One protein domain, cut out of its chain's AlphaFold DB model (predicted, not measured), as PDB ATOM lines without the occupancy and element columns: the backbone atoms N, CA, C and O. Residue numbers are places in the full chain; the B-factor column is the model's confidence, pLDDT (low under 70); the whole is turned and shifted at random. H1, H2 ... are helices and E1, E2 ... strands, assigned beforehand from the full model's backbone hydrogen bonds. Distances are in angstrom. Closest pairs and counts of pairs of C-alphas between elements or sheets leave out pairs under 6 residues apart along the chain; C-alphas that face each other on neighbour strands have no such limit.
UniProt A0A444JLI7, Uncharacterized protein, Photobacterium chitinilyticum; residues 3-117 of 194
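AT A GLANCE: This is residues 3 to 117 of the 194 residues of an uncharacterized protein of Photobacterium chitinilyticum (UniProt A0A444JLI7). A body of helices with H4 in its middle takes up one end of the model, and the long, twisted hairpin of E3 and E4 reaches from it to the other end, with its turn at residues 91 to 95. Short strands E1 and E2 widen the sheet beside E4, H5 crosses H4 and packs on the sheet, and H2 packs on H4 with H3 folded back on it. The printed part has 115 residues, with named elements in the order H1 H2 H3 H4 E1 E2 H5 E3 E4 H6; the class is mixed, helices and strands, and the sheet, E2 E1 E4 E3, is mixed. The whole is compact, with a radius of gyration of the C-alphas of 14.5 A, yet elongated in outline, 50 by 26 by 21 A.

HOW THE PARTS SIT: H1, residues 4 to 7, touches the hub H4, residues 36 to 46; the closest C-alphas, of Ile 4 and Gln 40, are 7.1 A apart. H2, residues 10 to 21, touches H4 at a steep tilt of 44 degrees, the same way, closest at the C-alphas of Ala 13 and Gln 40, 5.0 A. H3, residues 25 to 31, forms a helical hairpin with H2, closest at the C-alphas of Phe 21 and Leu 28, 6.4 A. E1, residues 51 to 53, is parallel to E2, residues 62 to 64, with N 52 and O 62 at 2.9 A, within hydrogen-bond range. H5, residues 67 to 76, touches H4 about perpendicular, at 82 degrees, closest at the C-alphas of Glu 38 and Thr 70, 6.1 A. H5 is on the sheet at a height of 10.3 A. E3, residues 83 to 90, and E4, residues 96 to 103, form an antiparallel hairpin, with N 87 and O 99 at 2.8 A. E2, H5 and E3 form a split strand-helix-strand unit, two strands of one sheet that are not neighbours, with a helix between them along the chain and E1 and E4 between them in the sheet; its crossover is right-handed. E1 and E4 are antiparallel, with N 102 and O 51 at 2.8 A. H6, residues 106 to 114, is close to H4 but not clearly touching it; the closest C-alphas, of Val 46 and Leu 109, are 7.0 A apart. In H2 to H6 every O i to N i+4 pair is within hydrogen-bond range; H1 is too short for one.

IN THESE COORDINATES: H1 begins at C-alpha 4, (88.797, -5.642, 122.212). H2 is 16.5 A long, H4 15.2 A, H5 13.8 A, E3 22.6 A, E4 22.8 A and H6 12.6 A. H6 ends at C-alpha 114, (86.505, 16.611, 138.096).

THE WHOLE: The C-alphas farthest apart, of His 23 and Ser 93, are 50.4 A apart. The printed part has no cut, no link is long, and no printed residue is under 70 in pLDDT.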
ATOM      1  N   ARG A   3      89.046 -10.320 123.135       86.62
ATOM      2  CA  ARG A   3      89.620  -9.376 122.169       86.62
ATOM      3  C   ARG A   3      88.794  -8.104 122.166       86.62
ATOM      4  O   ARG A   3      87.571  -8.163 122.103       86.62
ATOM      5  N   ILE A   4      89.467  -6.954 122.160       86.00
ATOM      6  CA  ILE A   4      88.797  -5.642 122.212       86.00
ATOM      7  C   ILE A   4      87.764  -5.503 121.094       86.00
ATOM      8  O   ILE A   4      86.626  -5.148 121.356       86.00
ATOM      9  N   LYS A   5      88.137  -5.852 119.860       83.62
ATOM     10  CA  LYS A   5      87.269  -5.733 118.679       83.62
ATOM     11  C   LYS A   5      85.989  -6.578 118.731       83.62
ATOM     12  O   LYS A   5      85.064  -6.281 117.989       83.62
ATOM     13  N   ASP A   6      85.960  -7.621 119.560       85.12
ATOM     14  CA  ASP A   6      84.816  -8.533 119.659       85.12
ATOM     15  C   ASP A   6      83.788  -8.019 120.690       85.12
ATOM     16  O   ASP A   6      82.652  -8.478 120.706       85.12
ATOM     17  N   VAL A   7      84.178  -7.057 121.539       87.19
ATOM     18  CA  VAL A   7      83.343  -6.490 122.617       87.19
ATOM     19  C   VAL A   7      83.057  -5.005 122.392       87.19
ATOM     20  O   VAL A   7      81.949  -4.545 122.634       87.19
ATOM     21  N   PHE A   8      84.043  -4.256 121.905       86.38
ATOM     22  CA  PHE A   8      83.955  -2.829 121.629       86.38
ATOM     23  C   PHE A   8      84.056  -2.589 120.126       86.38
ATOM     24  O   PHE A   8      85.158  -2.576 119.573       86.38
ATOM     25  N   SER A   9      82.924  -2.353 119.458       92.06
ATOM     26  CA  SER A   9      82.953  -1.725 118.132       92.06
ATOM     27  C   SER A   9      83.428  -0.266 118.260       92.06
ATOM     28  O   SER A   9      83.345   0.304 119.354       92.06
ATOM     29  N   PRO A  10      83.954   0.358 117.192       92.38
ATOM     30  CA  PRO A  10      84.331   1.772 117.225       92.38
ATOM     31  C   PRO A  10      83.198   2.692 117.694       92.38
ATOM     32  O   PRO A  10      83.430   3.600 118.489       92.38
ATOM     33  N   GLU A  11      81.973   2.427 117.247       92.88
ATOM     34  CA  GLU A  11      80.780   3.207 117.581       92.88
ATOM     35  C   GLU A  11      80.421   3.040 119.057       92.88
ATOM     36  O   GLU A  11      80.220   4.034 119.751       92.88
ATOM     37  N   LEU A  12      80.424   1.798 119.560       93.94
ATOM     38  CA  LEU A  12      80.148   1.511 120.968       93.94
ATOM     39  C   LEU A  12      81.213   2.123 121.888       93.94
ATOM     40  O   LEU A  12      80.895   2.653 122.951       93.94
ATOM     41  N   ALA A  13      82.480   2.069 121.476       94.88
ATOM     42  CA  ALA A  13      83.576   2.682 122.213       94.88
ATOM     43  C   ALA A  13      83.408   4.201 122.311       94.88
ATOM     44  O   ALA A  13      83.524   4.758 123.401       94.88
ATOM     45  N   LEU A  14      83.099   4.863 121.192       94.50
ATOM     46  CA  LEU A  14      82.836   6.299 121.181       94.50
ATOM     47  C   LEU A  14      81.618   6.646 122.033       94.50
ATOM     48  O   LEU A  14      81.725   7.533 122.873       94.50
ATOM     49  N   GLN A  15      80.503   5.931 121.873       95.00
ATOM     50  CA  GLN A  15      79.299   6.141 122.677       95.00
ATOM     51  C   GLN A  15      79.617   6.074 124.175       95.00
ATOM     52  O   GLN A  15      79.297   7.007 124.908       95.00
ATOM     53  N   LYS A  16      80.325   5.029 124.616       95.25
ATOM     54  CA  LYS A  16      80.711   4.870 126.022       95.25
ATOM     55  C   LYS A  16      81.582   6.021 126.526       95.25
ATOM     56  O   LYS A  16      81.389   6.506 127.639       95.25
ATOM     57  N   LEU A  17      82.544   6.465 125.717       96.06
ATOM     58  CA  LEU A  17      83.395   7.603 126.064       96.06
ATOM     59  C   LEU A  17      82.586   8.902 126.164       96.06
ATOM     60  O   LEU A  17      82.784   9.659 127.112       96.06
ATOM     61  N   TYR A  18      81.651   9.137 125.241       95.38
ATOM     62  CA  TYR A  18      80.755  10.291 125.298       95.38
ATOM     63  C   TYR A  18      79.863  10.256 126.536       95.38
ATOM     64  O   TYR A  18      79.773  11.261 127.225       95.38
ATOM     65  N   GLU A  19      79.261   9.113 126.862       95.44
ATOM     66  CA  GLU A  19      78.433   8.955 128.064       95.44
ATOM     67  C   GLU A  19      79.238   9.200 129.347       95.44
ATOM     68  O   GLU A  19      78.765   9.877 130.259       95.44
ATOM     69  N   THR A  20      80.478   8.706 129.397       95.50
ATOM     70  CA  THR A  20      81.350   8.865 130.572       95.50
ATOM     71  C   THR A  20      81.789  10.316 130.764       95.50
ATOM     72  O   THR A  20      81.798  10.818 131.885       95.50
ATOM     73  N   PHE A  21      82.139  11.010 129.679       96.12
ATOM     74  CA  PHE A  21      82.721  12.356 129.721       96.12
ATOM     75  C   PHE A  21      81.772  13.453 129.223       96.12
ATOM     76  O   PHE A  21      82.225  14.547 128.896       96.12
ATOM     77  N   GLN A  22      80.458  13.206 129.185       93.94
ATOM     78  CA  GLN A  22      79.460  14.126 128.610       93.94
ATOM     79  C   GLN A  22      79.492  15.545 129.203       93.94
ATOM     80  O   GLN A  22      79.116  16.504 128.534       93.94
ATOM     81  N   HIS A  23      79.959  15.693 130.444       93.62
ATOM     82  CA  HIS A  23      80.058  16.976 131.147       93.62
ATOM     83  C   HIS A  23      81.492  17.517 131.231       93.62
ATOM     84  O   HIS A  23      81.745  18.464 131.970       93.62
ATOM     85  N   VAL A  24      82.427  16.926 130.482       95.75
ATOM     86  CA  VAL A  24      83.864  17.208 130.562       95.75
ATOM     87  C   VAL A  24      84.387  17.602 129.171       95.75
ATOM     88  O   VAL A  24      84.987  16.782 128.464       95.75
ATOM     89  N   PRO A  25      84.130  18.844 128.717       93.31
ATOM     90  CA  PRO A  25      84.368  19.260 127.332       93.31
ATOM     91  C   PRO A  25      85.838  19.152 126.898       93.31
ATOM     92  O   PRO A  25      86.121  18.874 125.728       93.31
ATOM     93  N   GLU A  26      86.786  19.310 127.820       93.19
ATOM     94  CA  GLU A  26      88.220  19.148 127.563       93.19
ATOM     95  C   GLU A  26      88.563  17.712 127.156       93.19
ATOM     96  O   GLU A  26      89.361  17.492 126.241       93.19
ATOM     97  N   VAL A  27      87.942  16.726 127.809       94.94
ATOM     98  CA  VAL A  27      88.154  15.307 127.500       94.94
ATOM     99  C   VAL A  27      87.445  14.943 126.201       94.94
ATOM    100  O   VAL A  27      88.035  14.260 125.364       94.94
ATOM    101  N   LEU A  28      86.233  15.461 125.973       95.06
ATOM    102  CA  LEU A  28      85.515  15.272 124.707       95.06
ATOM    103  C   LEU A  28      86.306  15.812 123.512       95.06
ATOM    104  O   LEU A  28      86.422  15.135 122.491       95.06
ATOM    105  N   SER A  29      86.933  16.980 123.664       93.75
ATOM    106  CA  SER A  29      87.804  17.559 122.635       93.75
ATOM    107  C   SER A  29      88.981  16.636 122.301       93.75
ATOM    108  O   SER A  29      89.341  16.487 121.134       93.75
ATOM    109  N   ALA A  30      89.561  15.970 123.305       94.19
ATOM    110  CA  ALA A  30      90.611  14.978 123.092       94.19
ATOM    111  C   ALA A  30      90.080  13.698 122.418       94.19
ATOM    112  O   ALA A  30      90.761  13.156 121.546       94.19
ATOM    113  N   ILE A  31      88.874  13.242 122.783       95.31
ATOM    114  CA  ILE A  31      88.205  12.063 122.203       95.31
ATOM    115  C   ILE A  31      87.924  12.258 120.709       95.31
ATOM    116  O   ILE A  31      88.144  11.336 119.924       95.31
ATOM    117  N   MET A  32      87.508  13.455 120.291       93.69
ATOM    118  CA  MET A  32      87.229  13.768 118.881       93.69
ATOM    119  C   MET A  32      88.455  13.647 117.964       93.69
ATOM    120  O   MET A  32      88.304  13.524 116.751       93.69
ATOM    121  N   LEU A  33      89.666  13.678 118.528       94.88
ATOM    122  CA  LEU A  33      90.922  13.549 117.786       94.88
ATOM    123  C   LEU A  33      91.429  12.101 117.708       94.88
ATOM    124  O   LEU A  33      92.473  11.861 117.100       94.88
ATOM    125  N   LEU A  34      90.738  11.151 118.341       95.62
ATOM    126  CA  LEU A  34      91.154   9.754 118.380       95.62
ATOM    127  C   LEU A  34      90.801   9.030 117.082       95.62
ATOM    128  O   LEU A  34      89.722   9.183 116.509       95.62
ATOM    129  N   THR A  35      91.689   8.139 116.663       95.50
ATOM    130  CA  THR A  35      91.349   7.099 115.694       95.50
ATOM    131  C   THR A  35      90.383   6.084 116.313       95.50
ATOM    132  O   THR A  35      90.354   5.884 117.528       95.50
ATOM    133  N   ALA A  36      89.646   5.349 115.472       93.50
ATOM    134  CA  ALA A  36      88.736   4.288 115.919       93.50
ATOM    135  C   ALA A  36      89.403   3.292 116.888       93.50
ATOM    136  O   ALA A  36      88.827   2.911 117.905       93.50
ATOM    137  N   LYS A  37      90.654   2.910 116.603       93.94
ATOM    138  CA  LYS A  37      91.412   1.984 117.447       93.94
ATOM    139  C   LYS A  37      91.781   2.601 118.798       93.94
ATOM    140  O   LYS A  37      91.722   1.919 119.816       93.94
ATOM    141  N   GLU A  38      92.184   3.867 118.817       95.94
ATOM    142  CA  GLU A  38      92.500   4.577 120.061       95.94
ATOM    143  C   GLU A  38      91.256   4.744 120.934       95.94
ATOM    144  O   GLU A  38      91.335   4.481 122.132       95.94
ATOM    145  N   ALA A  39      90.107   5.073 120.336       96.12
ATOM    146  CA  ALA A  39      88.831   5.157 121.040       96.12
ATOM    147  C   ALA A  39      88.442   3.814 121.680       96.12
ATOM    148  O   ALA A  39      88.108   3.775 122.861       96.12
ATOM    149  N   GLN A  40      88.568   2.699 120.952       95.69
ATOM    150  CA  GLN A  40      88.319   1.357 121.497       95.69
ATOM    151  C   GLN A  40      89.202   1.037 122.707       95.69
ATOM    152  O   GLN A  40      88.724   0.512 123.711       95.69
ATOM    153  N   PHE A  41      90.493   1.355 122.625       96.25
ATOM    154  CA  PHE A  41      91.430   1.103 123.717       96.25
ATOM    155  C   PHE A  41      91.130   1.987 124.923       96.25
ATOM    156  O   PHE A  41      91.137   1.504 126.052       96.25
ATOM    157  N   LEU A  42      90.853   3.267 124.688       96.94
ATOM    158  CA  LEU A  42      90.509   4.189 125.754       96.94
ATOM    159  C   LEU A  42      89.201   3.780 126.440       96.94
ATOM    160  O   LEU A  42      89.160   3.779 127.662       96.94
ATOM    161  N   ALA A  43      88.176   3.370 125.687       96.44
ATOM    162  CA  ALA A  43      86.892   2.935 126.242       96.44
ATOM    163  C   ALA A  43      87.045   1.745 127.198       96.44
ATOM    164  O   ALA A  43      86.445   1.739 128.268       96.44
ATOM    165  N   VAL A  44      87.890   0.771 126.846       95.75
ATOM    166  CA  VAL A  44      88.223  -0.359 127.727       95.75
ATOM    167  C   VAL A  44      88.907   0.128 129.008       95.75
ATOM    168  O   VAL A  44      88.528  -0.273 130.102       95.75
ATOM    169  N   LEU A  45      89.901   1.011 128.888       96.50
ATOM    170  CA  LEU A  45      90.658   1.509 130.041       96.50
ATOM    171  C   LEU A  45      89.808   2.386 130.974       96.50
ATOM    172  O   LEU A  45      89.977   2.333 132.188       96.50
ATOM    173  N   VAL A  46      88.903   3.181 130.404       95.69
ATOM    174  CA  VAL A  46      87.938   4.026 131.124       95.69
ATOM    175  C   VAL A  46      86.881   3.182 131.835       95.69
ATOM    176  O   VAL A  46      86.391   3.580 132.881       95.69
ATOM    177  N   ASP A  47      86.591   1.978 131.342       93.50
ATOM    178  CA  ASP A  47      85.736   0.997 132.022       93.50
ATOM    179  C   ASP A  47      86.422   0.298 133.216       93.50
ATOM    180  O   ASP A  47      85.956  -0.736 133.698       93.50
ATOM    181  N   GLY A  48      87.591   0.791 133.639       93.19
ATOM    182  CA  GLY A  48      88.407   0.188 134.694       93.19
ATOM    183  C   GLY A  48      89.028  -1.158 134.303       93.19
ATOM    184  O   GLY A  48      89.542  -1.875 135.162       93.19
ATOM    185  N   LYS A  49      88.980  -1.528 133.018       94.94
ATOM    186  CA  LYS A  49      89.521  -2.792 132.509       94.94
ATOM    187  C   LYS A  49      90.972  -2.641 132.078       94.94
ATOM    188  O   LYS A  49      91.466  -1.560 131.757       94.94
ATOM    189  N   THR A  50      91.662  -3.769 132.044       95.19
ATOM    190  CA  THR A  50      93.089  -3.858 131.741       95.19
ATOM    191  C   THR A  50      93.335  -4.429 130.344       95.19
ATOM    192  O   THR A  50      92.597  -5.292 129.860       95.19
ATOM    193  N   ILE A  51      94.396  -3.961 129.683       94.81
ATOM    194  CA  ILE A  51      94.774  -4.403 128.331       94.81
ATOM    195  C   ILE A  51      96.211  -4.918 128.330       94.81
ATOM    196  O   ILE A  51      97.102  -4.271 128.878       94.81
ATOM    197  N   SER A  52      96.464  -6.039 127.659       93.50
ATOM    198  CA  SER A  52      97.812  -6.568 127.437       93.50
ATOM    199  C   SER A  52      98.106  -6.847 125.964       93.50
ATOM    200  O   SER A  52      97.212  -7.036 125.133       93.50
ATOM    201  N   ASN A  53      99.402  -6.865 125.653       88.06
ATOM    202  CA  ASN A  53      99.939  -7.307 124.376       88.06
ATOM    203  C   ASN A  53     100.089  -8.840 124.354       88.06
ATOM    204  O   ASN A  53     100.852  -9.407 125.134       88.06
ATOM    205  N   GLY A  54      99.458  -9.482 123.369       72.88
ATOM    206  CA  GLY A  54      99.638 -10.909 123.079       72.88
ATOM    207  C   GLY A  54      98.881 -11.860 124.008       72.88
ATOM    208  O   GLY A  54      98.240 -11.443 124.964       72.88
ATOM    209  N   ASP A  55      98.960 -13.153 123.700       70.75
ATOM    210  CA  ASP A  55      98.128 -14.202 124.312       70.75
ATOM    211  C   ASP A  55      98.681 -14.746 125.645       70.75
ATOM    212  O   ASP A  55      98.243 -15.787 126.127       70.75
ATOM    213  N   TYR A  56      99.660 -14.064 126.248       76.38
ATOM    214  CA  TYR A  56     100.210 -14.469 127.540       76.38
ATOM    215  C   TYR A  56      99.230 -14.153 128.665       76.38
ATOM    216  O   TYR A  56      98.732 -13.029 128.755       76.38
ATOM    217  N   ASP A  57      99.015 -15.117 129.561       78.56
ATOM    218  CA  ASP A  57      98.192 -14.897 130.744       78.56
ATOM    219  C   ASP A  57      98.907 -14.031 131.774       78.56
ATOM    220  O   ASP A  57      99.734 -14.484 132.562       78.56
ATOM    221  N   VAL A  58      98.609 -12.737 131.705       82.00
ATOM    222  CA  VAL A  58      99.119 -11.711 132.616       82.00
ATOM    223  C   VAL A  58      98.008 -11.096 133.464       82.00
ATOM    224  O   VAL A  58      98.176  -9.996 133.993       82.00
ATOM    225  N   GLY A  59      96.853 -11.765 133.553       85.00
ATOM    226  CA  GLY A  59      95.690 -11.239 134.265       85.00
ATOM    227  C   GLY A  59      95.209  -9.907 133.689       85.00
ATOM    228  O   GLY A  59      94.943  -8.973 134.445       85.00
ATOM    229  N   ALA A  60      95.191  -9.791 132.357       90.69
ATOM    230  CA  ALA A  60      94.535  -8.690 131.665       90.69
ATOM    231  C   ALA A  60      93.116  -9.102 131.250       90.69
ATOM    232  O   ALA A  60      92.888 -10.253 130.883       90.69
ATOM    233  N   ASP A  61      92.166  -8.169 131.261       92.81
ATOM    234  CA  ASP A  61      90.797  -8.427 130.799       92.81
ATOM    235  C   ASP A  61      90.767  -8.618 129.273       92.81
ATOM    236  O   ASP A  61      90.103  -9.519 128.738       92.81
ATOM    237  N   PHE A  62      91.553  -7.790 128.574       92.94
ATOM    238  CA  PHE A  62      91.597  -7.727 127.121       92.94
ATOM    239  C   PHE A  62      92.994  -7.928 126.542       92.94
ATOM    240  O   PHE A  62      94.000  -7.448 127.067       92.94
ATOM    241  N   VAL A  63      93.028  -8.567 125.372       91.12
ATOM    242  CA  VAL A  63      94.224  -8.709 124.539       91.12
ATOM    243  C   VAL A  63      94.002  -8.041 123.195       91.12
ATOM    244  O   VAL A  63      92.953  -8.187 122.558       91.12
ATOM    245  N   ALA A  64      95.021  -7.322 122.738       90.25
ATOM    246  CA  ALA A  64      95.032  -6.755 121.402       90.25
ATOM    247  C   ALA A  64      96.454  -6.680 120.822       90.25
ATOM    248  O   ALA A  64      97.442  -6.680 121.557       90.25
ATOM    249  N   PRO A  65      96.590  -6.601 119.487       88.81
ATOM    250  CA  PRO A  65      97.877  -6.358 118.855       88.81
ATOM    251  C   PRO A  65      98.263  -4.873 118.905       88.81
ATOM    252  O   PRO A  65      97.426  -3.972 118.749       88.81
ATOM    253  N   ARG A  66      99.574  -4.615 118.987       87.75
ATOM    254  CA  ARG A  66     100.186  -3.270 118.962       87.75
ATOM    255  C   ARG A  66      99.691  -2.352 120.091       87.75
ATOM    256  O   ARG A  66      99.523  -1.154 119.865       87.75
ATOM    257  N   VAL A  67      99.463  -2.899 121.286       92.75
ATOM    258  CA  VAL A  67      98.977  -2.138 122.449       92.75
ATOM    259  C   VAL A  67      99.965  -1.055 122.845       92.75
ATOM    260  O   VAL A  67      99.566   0.094 122.979       92.75
ATOM    261  N   ASP A  68     101.258  -1.379 122.910       92.12
ATOM    262  CA  ASP A  68     102.309  -0.408 123.248       92.12
ATOM    263  C   ASP A  68     102.296   0.835 122.344       92.12
ATOM    264  O   ASP A  68     102.525   1.951 122.810       92.12
ATOM    265  N   GLY A  69     102.028   0.642 121.048       93.50
ATOM    266  CA  GLY A  69     101.939   1.727 120.078       93.50
ATOM    267  C   GLY A  69     100.716   2.599 120.338       93.50
ATOM    268  O   GLY A  69     100.859   3.794 120.570       93.50
ATOM    269  N   THR A  70      99.529   1.988 120.374       95.25
ATOM    270  CA  THR A  70      98.257   2.699 120.575       95.25
ATOM    271  C   THR A  70      98.195   3.403 121.938       95.25
ATOM    272  O   THR A  70      97.871   4.585 122.005       95.25
ATOM    273  N   VAL A  71      98.597   2.739 123.025       95.44
ATOM    274  CA  VAL A  71      98.695   3.368 124.356       95.44
ATOM    275  C   VAL A  71      99.776   4.451 124.378       95.44
ATOM    276  O   VAL A  71      99.623   5.482 125.035       95.44
ATOM    277  N   GLY A  72     100.872   4.246 123.647       93.69
ATOM    278  CA  GLY A  72     101.907   5.254 123.466       93.69
ATOM    279  C   GLY A  72     101.369   6.553 122.865       93.69
ATOM    280  O   GLY A  72     101.766   7.624 123.323       93.69
ATOM    281  N   GLU A  73     100.462   6.467 121.895       94.44
ATOM    282  CA  GLU A  73      99.806   7.630 121.286       94.44
ATOM    283  C   GLU A  73      98.829   8.302 122.253       94.44
ATOM    284  O   GLU A  73      98.945   9.506 122.504       94.44
ATOM    285  N   LEU A  74      97.967   7.520 122.913       95.69
ATOM    286  CA  LEU A  74      97.043   8.023 123.936       95.69
ATOM    287  C   LEU A  74      97.764   8.800 125.053       95.69
ATOM    288  O   LEU A  74      97.294   9.853 125.477       95.69
ATOM    289  N   ARG A  75      98.940   8.333 125.493       93.56
ATOM    290  CA  ARG A  75      99.740   9.006 126.535       93.56
ATOM    291  C   ARG A  75     100.497  10.230 126.031       93.56
ATOM    292  O   ARG A  75     100.650  11.196 126.774       93.56
ATOM    293  N   ARG A  76     101.066  10.170 124.821       90.38
ATOM    294  CA  ARG A  76     102.001  11.203 124.336       90.38
ATOM    295  C   ARG A  76     101.318  12.319 123.561       90.38
ATOM    296  O   ARG A  76     101.754  13.458 123.691       90.38
ATOM    297  N   LYS A  77     100.305  11.992 122.755       91.69
ATOM    298  CA  LYS A  77      99.570  12.963 121.932       91.69
ATOM    299  C   LYS A  77      98.321  13.472 122.635       91.69
ATOM    300  O   LYS A  77      98.066  14.669 122.602       91.69
ATOM    301  N   HIS A  78      97.594  12.576 123.298       94.06
ATOM    302  CA  HIS A  78      96.303  12.891 123.919       94.06
ATOM    303  C   HIS A  78      96.374  13.030 125.448       94.06
ATOM    304  O   HIS A  78      95.381  13.360 126.080       94.06
ATOM    305  N   TYR A  79      97.555  12.816 126.042       94.44
ATOM    306  CA  TYR A  79      97.846  13.012 127.468       94.44
ATOM    307  C   TYR A  79      96.952  12.235 128.445       94.44
ATOM    308  O   TYR A  79      96.875  12.596 129.620       94.44
ATOM    309  N   PHE A  80      96.336  11.134 128.006       95.75
ATOM    310  CA  PHE A  80      95.541  10.298 128.899       95.75
ATOM    311  C   PHE A  80      96.417   9.648 129.984       95.75
ATOM    312  O   PHE A  80      97.533   9.184 129.697       95.75
ATOM    313  N   PRO A  81      95.919   9.583 131.231       95.50
ATOM    314  CA  PRO A  81      96.662   9.065 132.370       95.50
ATOM    315  C   PRO A  81      96.664   7.531 132.352       95.50
ATOM    316  O   PRO A  81      95.934   6.890 133.090       95.50
ATOM    317  N   ILE A  82      97.459   6.922 131.472       96.38
ATOM    318  CA  ILE A  82      97.549   5.458 131.352       96.38
ATOM    319  C   ILE A  82      98.855   4.970 131.986       96.38
ATOM    320  O   ILE A  82      99.948   5.461 131.660       96.38
ATOM    321  N   TRP A  83      98.739   3.976 132.861       94.62
ATOM    322  CA  TRP A  83      99.850   3.295 133.517       94.62
ATOM    323  C   TRP A  83     100.141   1.950 132.875       94.62
ATOM    324  O   TRP A  83      99.321   1.387 132.149       94.62
ATOM    325  N   ASP A  84     101.358   1.474 133.116       94.06
ATOM    326  CA  ASP A  84     101.822   0.178 132.662       94.06
ATOM    327  C   ASP A  84     102.555  -0.558 133.778       94.06
ATOM    328  O   ASP A  84     103.372   0.027 134.488       94.06
ATOM    329  N   GLU A  85     102.274  -1.850 133.898       93.69
ATOM    330  CA  GLU A  85     102.967  -2.780 134.777       93.69
ATOM    331  C   GLU A  85     103.683  -3.827 133.922       93.69
ATOM    332  O   GLU A  85     103.094  -4.423 133.016       93.69
ATOM    333  N   SER A  86     104.975  -4.042 134.190       92.50
ATOM    334  CA  SER A  86     105.768  -5.045 133.481       92.50
ATOM    335  C   SER A  86     105.781  -6.353 134.260       92.50
ATOM    336  O   SER A  86     106.390  -6.447 135.323       92.50
ATOM    337  N   ILE A  87     105.160  -7.374 133.682       91.38
ATOM    338  CA  ILE A  87     105.015  -8.704 134.264       91.38
ATOM    339  C   ILE A  87     105.973  -9.646 133.535       91.38
ATOM    340  O   ILE A  87     106.030  -9.681 132.302       91.38
ATOM    341  N   ARG A  88     106.783 -10.390 134.295       89.81
ATOM    342  CA  ARG A  88     107.673 -11.410 133.734       89.81
ATOM    343  C   ARG A  88     106.881 -12.705 133.574       89.81
ATOM    344  O   ARG A  88     106.392 -13.243 134.558       89.81
ATOM    345  N   VAL A  89     106.801 -13.195 132.343       86.75
ATOM    346  CA  VAL A  89     106.108 -14.435 131.984       86.75
ATOM    347  C   VAL A  89     107.132 -15.423 131.456       86.75
ATOM    348  O   VAL A  89     108.022 -15.046 130.692       86.75
ATOM    349  N   THR A  90     107.011 -16.680 131.857       85.12
ATOM    350  CA  THR A  90     107.847 -17.772 131.353       85.12
ATOM    351  C   THR A  90     107.017 -18.587 130.375       85.12
ATOM    352  O   THR A  90     105.924 -19.019 130.725       85.12
ATOM    353  N   SER A  91     107.502 -18.758 129.146       78.12
ATOM    354  CA  SER A  91     106.854 -19.624 128.160       78.12
ATOM    355  C   SER A  91     107.054 -21.100 128.497       78.12
ATOM    356  O   SER A  91     108.000 -21.462 129.201       78.12
ATOM    357  N   ASP A  92     106.254 -21.964 127.874       77.44
ATOM    358  CA  ASP A  92     106.381 -23.427 127.982       77.44
ATOM    359  C   ASP A  92     107.760 -23.941 127.532       77.44
ATOM    360  O   ASP A  92     108.235 -24.982 127.973       77.44
ATOM    361  N   SER A  93     108.451 -23.173 126.684       80.88
ATOM    362  CA  SER A  93     109.829 -23.427 126.240       80.88
ATOM    363  C   SER A  93     110.915 -22.934 127.211       80.88
ATOM    364  O   SER A  93     112.095 -22.940 126.862       80.88
ATOM    365  N   GLY A  94     110.540 -22.461 128.405       77.94
ATOM    366  CA  GLY A  94     111.456 -21.971 129.439       77.94
ATOM    367  C   GLY A  94     112.036 -20.574 129.182       77.94
ATOM    368  O   GLY A  94     112.869 -20.101 129.955       77.94
ATOM    369  N   ARG A  95     111.615 -19.876 128.116       81.69
ATOM    370  CA  ARG A  95     112.073 -18.508 127.833       81.69
ATOM    371  C   ARG A  95     111.247 -17.512 128.636       81.69
ATOM    372  O   ARG A  95     110.028 -17.460 128.519       81.69
ATOM    373  N   SER A  96     111.917 -16.669 129.416       84.06
ATOM    374  CA  SER A  96     111.253 -15.566 130.110       84.06
ATOM    375  C   SER A  96     111.144 -14.342 129.203       84.06
ATOM    376  O   SER A  96     112.160 -13.864 128.692       84.06
ATOM    377  N   THR A  97     109.946 -13.788 129.066       86.62
ATOM    378  CA  THR A  97     109.698 -12.506 128.405       86.62
ATOM    379  C   THR A  97     109.021 -11.530 129.365       86.62
ATOM    380  O   THR A  97     108.449 -11.925 130.383       86.62
ATOM    381  N   ARG A  98     109.124 -10.232 129.081       88.50
ATOM    382  CA  ARG A  98     108.390  -9.196 129.813       88.50
ATOM    383  C   ARG A  98     107.215  -8.748 128.967       88.50
ATOM    384  O   ARG A  98     107.403  -8.245 127.864       88.50
ATOM    385  N   VAL A  99     106.025  -8.903 129.519       90.06
ATOM    386  CA  VAL A  99     104.771  -8.451 128.921       90.06
ATOM    387  C   VAL A  99     104.262  -7.269 129.735       90.06
ATOM    388  O   VAL A  99     104.556  -7.150 130.926       90.06
ATOM    389  N   LYS A 100     103.557  -6.347 129.085       92.94
ATOM    390  CA  LYS A 100     102.997  -5.165 129.736       92.94
ATOM    391  C   LYS A 100     101.492  -5.279 129.856       92.94
ATOM    392  O   LYS A 100     100.823  -5.573 128.866       92.94
ATOM    393  N   ARG A 101     100.990  -4.962 131.045       94.38
ATOM    394  CA  ARG A 101      99.573  -4.744 131.321       94.38
ATOM    395  C   ARG A 101      99.328  -3.254 131.515       94.38
ATOM    396  O   ARG A 101     100.060  -2.604 132.254       94.38
ATOM    397  N   TYR A 102      98.310  -2.729 130.849       96.44
ATOM    398  CA  TYR A 102      97.953  -1.314 130.826       96.44
ATOM    399  C   TYR A 102      96.601  -1.078 131.483       96.44
ATOM    400  O   TYR A 102      95.695  -1.893 131.314       96.44
ATOM    401  N   TYR A 103      96.475   0.036 132.201       96.62
ATOM    402  CA  TYR A 103      95.268   0.394 132.946       96.62
ATOM    403  C   TYR A 103      95.236   1.897 133.283       96.62
ATOM    404  O   TYR A 103      96.260   2.584 133.214       96.62
ATOM    405  N   ILE A 104      94.061   2.403 133.659       96.75
ATOM    406  CA  ILE A 104      93.878   3.717 134.290       96.75
ATOM    407  C   ILE A 104      93.511   3.458 135.754       96.75
ATOM    408  O   ILE A 104      92.675   2.607 136.039       96.75
ATOM    409  N   HIS A 105      94.171   4.138 136.694       94.50
ATOM    410  CA  HIS A 105      93.778   4.051 138.102       94.50
ATOM    411  C   HIS A 105      92.415   4.715 138.309       94.50
ATOM    412  O   HIS A 105      92.208   5.824 137.821       94.50
ATOM    413  N   GLU A 106      91.545   4.091 139.105       93.44
ATOM    414  CA  GLU A 106      90.211   4.621 139.421       93.44
ATOM    415  C   GLU A 106      90.268   6.068 139.934       93.44
ATOM    416  O   GLU A 106      89.605   6.946 139.401       93.44
ATOM    417  N   GLU A 107      91.163   6.362 140.883       93.50
ATOM    418  CA  GLU A 107      91.385   7.721 141.406       93.50
ATOM    419  C   GLU A 107      91.658   8.747 140.291       93.50
ATOM    420  O   GLU A 107      91.216   9.891 140.333       93.50
ATOM    421  N   GLN A 108      92.390   8.338 139.259       91.50
ATOM    422  CA  GLN A 108      92.815   9.217 138.176       91.50
ATOM    423  C   GLN A 108      91.725   9.367 137.119       91.50
ATOM    424  O   GLN A 108      91.647  10.418 136.490       91.50
ATOM    425  N   LEU A 109      90.866   8.357 136.965       93.69
ATOM    426  CA  LEU A 109      89.626   8.481 136.210       93.69
ATOM    427  C   LEU A 109      88.675   9.474 136.892       93.69
ATOM    428  O   LEU A 109      88.166  10.369 136.223       93.69
ATOM    429  N   GLN A 110      88.518   9.390 138.216       94.25
ATOM    430  CA  GLN A 110      87.722  10.356 138.983       94.25
ATOM    431  C   GLN A 110      88.282  11.778 138.847       94.25
ATOM    432  O   GLN A 110      87.540  12.708 138.547       94.25
ATOM    433  N   HIS A 111      89.602  11.955 138.950       93.81
ATOM    434  CA  HIS A 111      90.222  13.262 138.708       93.81
ATOM    435  C   HIS A 111      90.038  13.763 137.273       93.81
ATOM    436  O   HIS A 111      89.902  14.966 137.064       93.81
ATOM    437  N   LEU A 112      90.018  12.869 136.284       93.50
ATOM    438  CA  LEU A 112      89.750  13.234 134.894       93.50
ATOM    439  C   LEU A 112      88.303  13.726 134.704       93.50
ATOM    440  O   LEU A 112      88.065  14.539 133.818       93.50
ATOM    441  N   LEU A 113      87.363  13.269 135.540       94.19
ATOM    442  CA  LEU A 113      85.976  13.744 135.556       94.19
ATOM    443  C   LEU A 113      85.811  15.093 136.271       94.19
ATOM    444  O   LEU A 113      84.925  15.861 135.905       94.19
ATOM    445  N   THR A 114      86.639  15.391 137.276       95.19
ATOM    446  CA  THR A 114      86.505  16.611 138.096       95.19
ATOM    447  C   THR A 114      87.396  17.769 137.648       95.19
ATOM    448  O   THR A 114      86.965  18.917 137.680       95.19
ATOM    449  N   ASP A 115      88.646  17.489 137.273       95.44
ATOM    450  CA  ASP A 115      89.643  18.481 136.850       95.44
ATOM    451  C   ASP A 115      90.539  17.897 135.735       95.44
ATOM    452  O   ASP A 115      91.715  17.555 135.948       95.44
ATOM    453  N   PRO A 116      89.993  17.754 134.514       94.38
ATOM    454  CA  PRO A 116      90.724  17.181 133.383       94.38
ATOM    455  C   PRO A 116      91.959  18.003 133.004       94.38
ATOM    456  O   PRO A 116      92.984  17.448 132.594       94.38
ATOM    457  N   ALA A 117      91.893  19.328 133.160       94.38
ATOM    458  CA  ALA A 117      92.971  20.236 132.796       94.38
ATOM    459  C   ALA A 117      94.209  20.010 133.674       94.38
ATOM    460  O   ALA A 117      95.331  19.949 133.150       94.38
TER     461      ALA A 117